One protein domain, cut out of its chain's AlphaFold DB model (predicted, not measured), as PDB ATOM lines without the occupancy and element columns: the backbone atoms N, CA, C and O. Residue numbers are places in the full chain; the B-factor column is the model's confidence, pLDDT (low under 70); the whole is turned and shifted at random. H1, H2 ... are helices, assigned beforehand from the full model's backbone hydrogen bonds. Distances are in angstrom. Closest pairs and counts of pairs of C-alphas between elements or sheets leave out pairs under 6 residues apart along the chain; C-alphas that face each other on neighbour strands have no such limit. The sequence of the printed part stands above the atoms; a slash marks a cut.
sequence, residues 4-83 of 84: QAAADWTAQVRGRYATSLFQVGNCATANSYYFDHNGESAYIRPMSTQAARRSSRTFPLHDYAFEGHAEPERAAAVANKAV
ATOM      1  N   GLN A   4     545.642 357.888 536.361       94.44
ATOM      2  CA  GLN A   4     544.641 358.958 536.400       94.44
ATOM      3  C   GLN A   4     543.534 358.673 537.425       94.44
ATOM      4  O   GLN A   4     543.281 359.501 538.290       94.44
ATOM      5  N   ALA A   5     542.973 357.459 537.419       94.19
ATOM      6  CA  ALA A   5     541.934 357.063 538.371       94.19
ATOM      7  C   ALA A   5     542.400 357.170 539.835       94.19
ATOM      8  O   ALA A   5     541.652 357.598 540.715       94.19
ATOM      9  N   ALA A   6     543.664 356.820 540.106       93.12
ATOM     10  CA  ALA A   6     544.245 356.958 541.440       93.12
ATOM     11  C   ALA A   6     544.401 358.430 541.845       93.12
ATOM     12  O   ALA A   6     544.111 358.788 542.990       93.12
ATOM     13  N   ALA A   7     544.828 359.285 540.912       96.31
ATOM     14  CA  ALA A   7     544.968 360.719 541.137       96.31
ATOM     15  C   ALA A   7     543.610 361.383 541.413       96.31
ATOM     16  O   ALA A   7     543.489 362.112 542.400       96.31
ATOM     17  N   ASP A   8     542.587 361.068 540.615       94.94
ATOM     18  CA  ASP A   8     541.233 361.618 540.748       94.94
ATOM     19  C   ASP A   8     540.607 361.242 542.092       94.94
ATOM     20  O   ASP A   8     540.098 362.092 542.829       94.94
ATOM     21  N   TRP A   9     540.705 359.966 542.465       93.06
ATOM     22  CA  TRP A   9     540.217 359.508 543.757       93.06
ATOM     23  C   TRP A   9     540.987 360.159 544.914       93.06
ATOM     24  O   TRP A   9     540.383 360.597 545.895       93.06
ATOM     25  N   THR A  10     542.310 360.303 544.792       94.81
ATOM     26  CA  THR A  10     543.122 360.973 545.817       94.81
ATOM     27  C   THR A  10     542.725 362.443 545.956       94.81
ATOM     28  O   THR A  10     542.599 362.933 547.077       94.81
ATOM     29  N   ALA A  11     542.471 363.145 544.850       95.94
ATOM     30  CA  ALA A  11     541.993 364.524 544.866       95.94
ATOM     31  C   ALA A  11     540.635 364.649 545.576       95.94
ATOM     32  O   ALA A  11     540.470 365.521 546.429       95.94
ATOM     33  N   GLN A  12     539.701 363.732 545.307       93.62
ATOM     34  CA  GLN A  12     538.413 363.681 546.002       93.62
ATOM     35  C   GLN A  12     538.585 363.496 547.519       93.62
ATOM     36  O   GLN A  12     537.942 364.189 548.309       93.62
ATOM     37  N   VAL A  13     539.444 362.562 547.938       94.75
ATOM     38  CA  VAL A  13     539.689 362.291 549.361       94.75
ATOM     39  C   VAL A  13     540.362 363.482 550.040       94.75
ATOM     40  O   VAL A  13     539.925 363.869 551.122       94.75
ATOM     41  N   ARG A  14     541.350 364.117 549.395       94.88
ATOM     42  CA  ARG A  14     541.973 365.352 549.900       94.88
ATOM     43  C   ARG A  14     540.957 366.472 550.087       94.88
ATOM     44  O   ARG A  14     541.012 367.149 551.105       94.88
ATOM     45  N   GLY A  15     540.005 366.626 549.165       94.75
ATOM     46  CA  GLY A  15     538.921 367.602 549.306       94.75
ATOM     47  C   GLY A  15     538.085 367.374 550.569       94.75
ATOM     48  O   GLY A  15     537.851 368.306 551.328       94.75
ATOM     49  N   ARG A  16     537.703 366.121 550.854       93.56
ATOM     50  CA  ARG A  16     536.972 365.774 552.092       93.56
ATOM     51  C   ARG A  16     537.817 365.961 553.346       93.56
ATOM     52  O   ARG A  16     537.301 366.365 554.382       93.56
ATOM     53  N   TYR A  17     539.101 365.627 553.262       93.94
ATOM     54  CA  TYR A  17     540.032 365.767 554.373       93.94
ATOM     55  C   TYR A  17     540.261 367.237 554.740       93.94
ATOM     56  O   TYR A  17     540.196 367.571 555.922       93.94
ATOM     57  N   ALA A  18     540.395 368.117 553.744       92.75
ATOM     58  CA  ALA A  18     540.564 369.556 553.935       92.75
ATOM     59  C   ALA A  18     539.397 370.216 554.690       92.75
ATOM     60  O   ALA A  18     539.605 371.185 555.408       92.75
ATOM     61  N   THR A  19     538.178 369.680 554.571       91.88
ATOM     62  CA  THR A  19     536.989 370.194 555.275       91.88
ATOM     63  C   THR A  19     536.643 369.402 556.540       91.88
ATOM     64  O   THR A  19     535.566 369.582 557.102       91.88
ATOM     65  N   SER A  20     537.492 368.462 556.958       90.50
ATOM     66  CA  SER A  20     537.235 367.606 558.120       90.50
ATOM     67  C   SER A  20     537.804 368.205 559.407       90.50
ATOM     68  O   SER A  20     538.712 369.033 559.361       90.50
ATOM     69  N   LEU A  21     537.329 367.731 560.566       87.50
ATOM     70  CA  LEU A  21     537.844 368.139 561.885       87.50
ATOM     71  C   LEU A  21     539.368 367.974 562.028       87.50
ATOM     72  O   LEU A  21     539.975 368.678 562.823       87.50
ATOM     73  N   PHE A  22     539.980 367.091 561.237       87.38
ATOM     74  CA  PHE A  22     541.429 366.886 561.197       87.38
ATOM     75  C   PHE A  22     542.213 368.072 560.620       87.38
ATOM     76  O   PHE A  22     543.422 368.130 560.822       87.38
ATOM     77  N   GLN A  23     541.544 368.985 559.903       88.12
ATOM     78  CA  GLN A  23     542.154 370.177 559.307       88.12
ATOM     79  C   GLN A  23     541.510 371.491 559.754       88.12
ATOM     80  O   GLN A  23     542.213 372.472 559.957       88.12
ATOM     81  N   VAL A  24     540.187 371.529 559.940       85.19
ATOM     82  CA  VAL A  24     539.495 372.761 560.374       85.19
ATOM     83  C   VAL A  24     539.314 372.859 561.892       85.19
ATOM     84  O   VAL A  24     538.846 373.880 562.390       85.19
ATOM     85  N   GLY A  25     539.617 371.794 562.638       76.19
ATOM     86  CA  GLY A  25     539.467 371.764 564.091       76.19
ATOM     87  C   GLY A  25     540.648 372.405 564.821       76.19
ATOM     88  O   GLY A  25     541.790 372.293 564.392       76.19
ATOM     89  N   ASN A  26     540.389 373.017 565.981       72.69
ATOM     90  CA  ASN A  26     541.434 373.458 566.911       72.69
ATOM     91  C   ASN A  26     541.738 372.350 567.935       72.69
ATOM     92  O   ASN A  26     541.433 372.467 569.121       72.69
ATOM     93  N   CYS A  27     542.260 371.222 567.453       71.94
ATOM     94  CA  CYS A  27     542.473 370.017 568.258       71.94
ATOM     95  C   CYS A  27     543.884 369.913 568.861       71.94
ATOM     96  O   CYS A  27     544.251 368.844 569.343       71.94
ATOM     97  N   ALA A  28     544.653 371.008 568.897       70.44
ATOM     98  CA  ALA A  28     546.028 371.028 569.413       70.44
ATOM     99  C   ALA A  28     546.157 370.495 570.855       70.44
ATOM    100  O   ALA A  28     547.197 369.974 571.239       70.44
ATOM    101  N   THR A  29     545.091 370.573 571.657       75.94
ATOM    102  CA  THR A  29     545.070 370.087 573.047       75.94
ATOM    103  C   THR A  29     544.316 368.765 573.227       75.94
ATOM    104  O   THR A  29     544.092 368.339 574.357       75.94
ATOM    105  N   ALA A  30     543.867 368.113 572.151       74.62
ATOM    106  CA  ALA A  30     542.834 367.072 572.209       74.62
ATOM    107  C   ALA A  30     543.291 365.697 572.743       74.62
ATOM    108  O   ALA A  30     542.510 364.750 572.660       74.62
ATOM    109  N   ASN A  31     544.519 365.557 573.265       82.00
ATOM    110  CA  ASN A  31     545.125 364.296 573.746       82.00
ATOM    111  C   ASN A  31     544.712 363.063 572.916       82.00
ATOM    112  O   ASN A  31     544.248 362.045 573.428       82.00
ATOM    113  N   SER A  32     544.778 363.214 571.596       82.69
ATOM    114  CA  SER A  32     544.262 362.247 570.636       82.69
ATOM    115  C   SER A  32     545.416 361.743 569.788       82.69
ATOM    116  O   SER A  32     546.129 362.543 569.198       82.69
ATOM    117  N   TYR A  33     545.545 360.420 569.661       86.88
ATOM    118  CA  TYR A  33     546.614 359.760 568.893       86.88
ATOM    119  C   TYR A  33     546.684 360.175 567.408       86.88
ATOM    120  O   TYR A  33     547.699 359.975 566.750       86.88
ATOM    121  N   TYR A  34     545.613 360.753 566.860       86.56
ATOM    122  CA  TYR A  34     545.589 361.227 565.476       86.56
ATOM    123  C   TYR A  34     546.340 362.541 565.241       86.56
ATOM    124  O   TYR A  34     546.511 362.893 564.076       86.56
ATOM    125  N   PHE A  35     546.747 363.242 566.300       87.56
ATOM    126  CA  PHE A  35     547.514 364.481 566.227       87.56
ATOM    127  C   PHE A  35     548.890 364.271 566.856       87.56
ATOM    128  O   PHE A  35     549.008 363.658 567.919       87.56
ATOM    129  N   ASP A  36     549.928 364.751 566.182       85.38
ATOM    130  CA  ASP A  36     551.288 364.718 566.700       85.38
ATOM    131  C   ASP A  36     551.547 365.859 567.706       85.38
ATOM    132  O   ASP A  36     550.654 366.627 568.070       85.38
ATOM    133  N   HIS A  37     552.794 365.978 568.166       83.62
ATOM    134  CA  HIS A  37     553.205 367.028 569.102       83.62
ATOM    135  C   HIS A  37     553.119 368.450 568.522       83.62
ATOM    136  O   HIS A  37     553.089 369.408 569.292       83.62
ATOM    137  N   ASN A  38     553.062 368.593 567.196       83.81
ATOM    138  CA  ASN A  38     552.872 369.868 566.505       83.81
ATOM    139  C   ASN A  38     551.385 370.188 566.288       83.81
ATOM    140  O   ASN A  38     551.050 371.266 565.799       83.81
ATOM    141  N   GLY A  39     550.483 369.273 566.664       80.31
ATOM    142  CA  GLY A  39     549.054 369.388 566.400       80.31
ATOM    143  C   GLY A  39     548.684 369.054 564.953       80.31
ATOM    144  O   GLY A  39     547.568 369.359 564.533       80.31
ATOM    145  N   GLU A  40     549.583 368.428 564.192       82.69
ATOM    146  CA  GLU A  40     549.324 367.991 562.823       82.69
ATOM    147  C   GLU A  40     548.714 366.593 562.818       82.69
ATOM    148  O   GLU A  40     549.101 365.720 563.597       82.69
ATOM    149  N   SER A  41     547.757 366.357 561.920       87.88
ATOM    150  CA  SER A  41     547.158 365.033 561.767       87.88
ATOM    151  C   SER A  41     547.727 364.260 560.587       87.88
ATOM    152  O   SER A  41     548.040 364.817 559.533       87.88
ATOM    153  N   ALA A  42     547.810 362.938 560.740       86.00
ATOM    154  CA  ALA A  42     548.159 362.056 559.634       86.00
ATOM    155  C   ALA A  42     547.096 362.122 558.524       86.00
ATOM    156  O   ALA A  42     545.895 362.255 558.785       86.00
ATOM    157  N   TYR A  43     547.526 361.951 557.272       88.69
ATOM    158  CA  TYR A  43     546.589 361.867 556.158       88.69
ATOM    159  C   TYR A  43     545.746 360.594 556.265       88.69
ATOM    160  O   TYR A  43     546.239 359.474 556.118       88.69
ATOM    161  N   ILE A  44     544.446 360.779 556.483       90.31
ATOM    162  CA  ILE A  44     543.467 359.696 556.524       90.31
ATOM    163  C   ILE A  44     542.364 359.920 555.491       90.31
ATOM    164  O   ILE A  44     542.278 360.953 554.829       90.31
ATOM    165  N   ARG A  45     541.485 358.925 555.361       92.31
ATOM    166  CA  ARG A  45     540.326 358.964 554.464       92.31
ATOM    167  C   ARG A  45     539.064 359.140 555.297       92.31
ATOM    168  O   ARG A  45     538.437 358.132 555.628       92.31
ATOM    169  N   PRO A  46     538.702 360.376 555.684       91.12
ATOM    170  CA  PRO A  46     537.554 360.592 556.549       91.12
ATOM    171  C   PRO A  46     536.278 360.268 555.770       91.12
ATOM    172  O   PRO A  46     535.833 361.018 554.901       91.12
ATOM    173  N   MET A  47     535.710 359.098 556.046       92.25
ATOM    174  CA  MET A  47     534.452 358.642 555.472       92.25
ATOM    175  C   MET A  47     533.746 357.694 556.440       92.25
ATOM    176  O   MET A  47     534.393 356.979 557.202       92.25
ATOM    177  N   SER A  48     532.414 357.657 556.390       93.44
ATOM    178  CA  SER A  48     531.654 356.694 557.187       93.44
ATOM    179  C   SER A  48     531.917 355.261 556.716       93.44
ATOM    180  O   SER A  48     532.152 355.009 555.529       93.44
ATOM    181  N   THR A  49     531.792 354.296 557.627       95.38
ATOM    182  CA  THR A  49     531.907 352.865 557.307       95.38
ATOM    183  C   THR A  49     530.968 352.459 556.172       95.38
ATOM    184  O   THR A  49     531.350 351.706 555.279       95.38
ATOM    185  N   GLN A  50     529.743 352.992 556.153       96.88
ATOM    186  CA  GLN A  50     528.774 352.712 555.096       96.88
ATOM    187  C   GLN A  50     529.244 353.225 553.726       96.88
ATOM    188  O   GLN A  50     529.117 352.508 552.728       96.88
ATOM    189  N   ALA A  51     529.807 354.437 553.672       93.94
ATOM    190  CA  ALA A  51     530.358 354.999 552.446       93.94
ATOM    191  C   ALA A  51     531.579 354.200 551.968       93.94
ATOM    192  O   ALA A  51     531.682 353.910 550.777       93.94
ATOM    193  N   ALA A  52     532.461 353.786 552.887       94.69
ATOM    194  CA  ALA A  52     533.622 352.954 552.568       94.69
ATOM    195  C   ALA A  52     533.183 351.618 551.960       94.69
ATOM    196  O   ALA A  52     533.611 351.257 550.866       94.69
ATOM    197  N   ARG A  53     532.233 350.933 552.612       96.62
ATOM    198  CA  ARG A  53     531.662 349.670 552.125       96.62
ATOM    199  C   ARG A  53     531.034 349.814 550.744       96.62
ATOM    200  O   ARG A  53     531.232 348.946 549.899       96.62
ATOM    201  N   ARG A  54     530.283 350.894 550.500       96.00
ATOM    202  CA  ARG A  54     529.706 351.166 549.177       96.00
ATOM    203  C   ARG A  54     530.810 351.362 548.140       96.00
ATOM    204  O   ARG A  54     530.784 350.677 547.128       96.00
ATOM    205  N   SER A  55     531.795 352.212 548.430       92.56
ATOM    206  CA  SER A  55     532.921 352.488 547.529       92.56
ATOM    207  C   SER A  55     533.693 351.224 547.152       92.56
ATOM    208  O   SER A  55     534.065 351.080 545.993       92.56
ATOM    209  N   SER A  56     533.913 350.304 548.096       93.25
ATOM    210  CA  SER A  56     534.567 349.022 547.815       93.25
ATOM    211  C   SER A  56     533.713 348.110 546.931       93.25
ATOM    212  O   SER A  56     534.246 347.427 546.065       93.25
ATOM    213  N   ARG A  57     532.388 348.084 547.136       95.75
ATOM    214  CA  ARG A  57     531.463 347.212 546.384       95.75
ATOM    215  C   ARG A  57     531.154 347.712 544.980       95.75
ATOM    216  O   ARG A  57     530.824 346.909 544.119       95.75
ATOM    217  N   THR A  58     531.198 349.022 544.769       94.25
ATOM    218  CA  THR A  58     530.870 349.657 543.487       94.25
ATOM    219  C   THR A  58     532.110 350.225 542.809       94.25
ATOM    220  O   THR A  58     532.007 351.204 542.072       94.25
ATOM    221  N   PHE A  59     533.288 349.672 543.110       90.81
ATOM    222  CA  PHE A  59     534.527 350.140 542.511       90.81
ATOM    223  C   PHE A  59     534.479 349.937 540.980       90.81
ATOM    224  O   PHE A  59     534.179 348.828 540.527       90.81
ATOM    225  N   PRO A  60     534.775 350.969 540.169       91.88
ATOM    226  CA  PRO A  60     534.767 350.867 538.712       91.88
ATOM    227  C   PRO A  60     535.919 349.986 538.212       91.88
ATOM    228  O   PRO A  60     537.055 350.430 538.092       91.88
ATOM    229  N   LEU A  61     535.639 348.725 537.869       91.88
ATOM    230  CA  LEU A  61     536.684 347.782 537.436       91.88
ATOM    231  C   LEU A  61     537.468 348.250 536.205       91.88
ATOM    232  O   LEU A  61     538.626 347.875 536.056       91.88
ATOM    233  N   HIS A  62     536.881 349.101 535.359       91.38
ATOM    234  CA  HIS A  62     537.603 349.678 534.231       91.38
ATOM    235  C   HIS A  62     538.821 350.497 534.680       91.38
ATOM    236  O   HIS A  62     539.788 350.561 533.940       91.38
ATOM    237  N   ASP A  63     538.852 351.052 535.893       93.56
ATOM    238  CA  ASP A  63     540.022 351.773 536.419       93.56
ATOM    239  C   ASP A  63     541.238 350.881 536.699       93.56
ATOM    240  O   ASP A  63     542.340 351.375 536.970       93.56
ATOM    241  N   TYR A  64     541.091 349.563 536.575       89.62
ATOM    242  CA  TYR A  64     542.209 348.637 536.522       89.62
ATOM    243  C   TYR A  64     542.651 348.378 535.078       89.62
ATOM    244  O   TYR A  64     541.855 348.094 534.191       89.62
ATOM    245  N   ALA A  65     543.966 348.435 534.863       86.69
ATOM    246  CA  ALA A  65     544.599 347.751 533.747       86.69
ATOM    247  C   ALA A  65     544.849 346.310 534.206       86.69
ATOM    248  O   ALA A  65     545.684 346.082 535.084       86.69
ATOM    249  N   PHE A  66     544.063 345.372 533.682       84.06
ATOM    250  CA  PHE A  66     544.276 343.942 533.881       84.06
ATOM    251  C   PHE A  66     545.262 343.467 532.823       84.06
ATOM    252  O   PHE A  66     544.894 342.847 531.829       84.06
ATOM    253  N   GLU A  67     546.521 343.836 533.007       79.56
ATOM    254  CA  GLU A  67     547.590 343.213 532.249       79.56
ATOM    255  C   GLU A  67     547.773 341.814 532.832       79.56
ATOM    256  O   GLU A  67     547.937 341.645 534.047       79.56
ATOM    257  N   GLY A  68     547.667 340.801 531.975       71.75
ATOM    258  CA  GLY A  68     548.077 339.461 532.350       71.75
ATOM    259  C   GLY A  68     549.541 339.543 532.751       71.75
ATOM    260  O   GLY A  68     550.399 339.825 531.919       71.75
ATOM    261  N   HIS A  69     549.833 339.329 534.027       65.31
ATOM    262  CA  HIS A  69     551.175 338.941 534.410       65.31
ATOM    263  C   HIS A  69     551.391 337.594 533.729       65.31
ATOM    264  O   HIS A  69     550.709 336.622 534.054       65.31
ATOM    265  N   ALA A  70     552.264 337.547 532.721       64.38
ATOM    266  CA  ALA A  70     552.743 336.271 532.223       64.38
ATOM    267  C   ALA A  70     553.334 335.557 533.438       64.38
ATOM    268  O   ALA A  70     554.286 336.073 534.014       64.38
ATOM    269  N   GLU A  71     552.741 334.448 533.889       62.53
ATOM    270  CA  GLU A  71     553.398 333.610 534.888       62.53
ATOM    271  C   GLU A  71     554.681 333.085 534.234       62.53
ATOM    272  O   GLU A  71     554.586 332.247 533.332       62.53
ATOM    273  N   PRO A  72     555.881 333.540 534.639       63.28
ATOM    274  CA  PRO A  72     557.096 333.142 533.942       63.28
ATOM    275  C   PRO A  72     557.518 331.703 534.281       63.28
ATOM    276  O   PRO A  72     558.477 331.209 533.702       63.28
ATOM    277  N   GLU A  73     556.830 331.006 535.197       58.16
ATOM    278  CA  GLU A  73     557.330 329.749 535.779       58.16
ATOM    279  C   GLU A  73     556.456 328.504 535.573       58.16
ATOM    280  O   GLU A  73     557.014 327.413 535.425       58.16
ATOM    281  N   ARG A  74     555.114 328.586 535.497       57.72
ATOM    282  CA  ARG A  74     554.302 327.356 535.344       57.72
ATOM    283  C   ARG A  74     554.483 326.668 533.995       57.72
ATOM    284  O   ARG A  74     554.436 325.442 533.940       57.72
ATOM    285  N   ALA A  75     554.723 327.421 532.923       58.94
ATOM    286  CA  ALA A  75     554.971 326.838 531.603       58.94
ATOM    287  C   ALA A  75     556.335 326.119 531.532       58.94
ATOM    288  O   ALA A  75     556.429 325.031 530.964       58.94
ATOM    289  N   ALA A  76     557.374 326.677 532.166       59.50
ATOM    290  CA  ALA A  76     558.712 326.082 532.205       59.50
ATOM    291  C   ALA A  76     558.772 324.825 533.098       59.50
ATOM    292  O   ALA A  76     559.425 323.840 532.749       59.50
ATOM    293  N   ALA A  77     558.040 324.816 534.218       60.06
ATOM    294  CA  ALA A  77     557.990 323.674 535.131       60.06
ATOM    295  C   ALA A  77     557.315 322.427 534.519       60.06
ATOM    296  O   ALA A  77     557.710 321.301 534.821       60.06
ATOM    297  N   VAL A  78     556.320 322.603 533.640       60.53
ATOM    298  CA  VAL A  78     555.645 321.485 532.951       60.53
ATOM    299  C   VAL A  78     556.532 320.883 531.857       60.53
ATOM    300  O   VAL A  78     556.571 319.663 531.716       60.53
ATOM    301  N   ALA A  79     557.293 321.711 531.137       59.78
ATOM    302  CA  ALA A  79     558.227 321.240 530.115       59.78
ATOM    303  C   ALA A  79     559.358 320.380 530.712       59.78
ATOM    304  O   ALA A  79     559.649 319.308 530.192       59.78
ATOM    305  N   ASN A  80     559.929 320.783 531.851       58.97
ATOM    306  CA  ASN A  80     561.010 320.031 532.503       58.97
ATOM    307  C   ASN A  80     560.546 318.717 533.154       58.97
ATOM    308  O   ASN A  80     561.356 317.816 533.351       58.97
ATOM    309  N   LYS A  81     559.254 318.584 533.479       55.56
ATOM    310  CA  LYS A  81     558.683 317.350 534.039       55.56
ATOM    311  C   LYS A  81     558.343 316.304 532.970       55.56
ATOM    312  O   LYS A  81     558.220 315.136 533.301       55.56
ATOM    313  N   ALA A  82     558.184 316.711 531.708       56.91
ATOM    314  CA  ALA A  82     557.887 315.813 530.588       56.91
ATOM    315  C   ALA A  82     559.140 315.191 529.939       56.91
ATOM    316  O   ALA A  82     559.016 314.344 529.059       56.91
ATOM    317  N   VAL A  83     560.335 315.632 530.346       55.53
ATOM    318  CA  VAL A  83     561.638 315.188 529.815       55.53
ATOM    319  C   VAL A  83     562.337 314.192 530.766       55.53
ATOM    320  O   VAL A  83     563.438 313.732 530.472       55.53
TER     321      VAL A  83
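What this domain is: This is residues 4 to 83 of the 84 residues of the protein "Phenylacetone monooxygenase" of Mycobacteroides abscessus subsp. abscessus (UniProt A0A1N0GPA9). This is an open, strung-out chain of separate helices: the longest one, H1, has the one-turn H2 just past its end, a wide loop of residues 25 to 48 leads on to H3, which runs back the opposite way to H1 and stands free, and a long arm ending in H4 sticks out far from the rest. The arm that stands free, residues 65 to 83, makes much of the length, and no named helix touches another. You will find 80 printed residues with four named helices, in the order H1, H2, H3, H4, and no named strand; the class is all helix, with 36 of the 80 residues in named elements, under half. The whole is extended, with a radius of gyration of the C-alphas of 22.0 A, and it spans 72 by 29 by 23 A.

How they stand to each other: Start at H1, residues 4 to 18, and look just past its end for H2, residues 21 to 24. These two are close but not clearly touching: their closest C-alphas, those of Tyr 17 and Gln 23, are 6.9 A apart, and their centres are 16.4 A apart. Go on to H3, residues 49 to 57, which is apart from both H1 and H2. H4, residues 74 to 81, is apart from H1, H2 and H3. Look along the backbones of H1, H3 and H4, and every O i to N i+4 pair inside them is within hydrogen-bond range; H2, with four residues, is too short for such a pair, and its one O i to N i+3 pair is not within range.

Where its parts are: Find C-alpha 4 at (544.641, 358.958, 536.400); from there H1 runs 20.9 A to C-alpha 18 at (540.564, 369.556, 553.935). H2 follows from Leu 21 to Val 24. Find C-alpha 49 at (531.907, 352.865, 557.307), where H3 begins; it runs 12.3 A to Arg 57. H4 runs 11.0 A from Arg 74 to C-alpha 81 at (558.683, 317.350, 534.039).

The domain as a whole: The two C-alphas farthest apart are those of Asn 26 and Val 83, at 72.0 A. The printed part, residues 4 to 83, has no cut. The link from H1 to H2 is tight, while those from H2 to H3, with 24 residues, and from H3 to H4, with 16, are long. Look also at residues 48 to 59, which stand free and of which 49 to 57 belong to H3. The mean pLDDT of the printed part is 83.4; residues 69 to 83 are under 70, and H4 has a mean of 59.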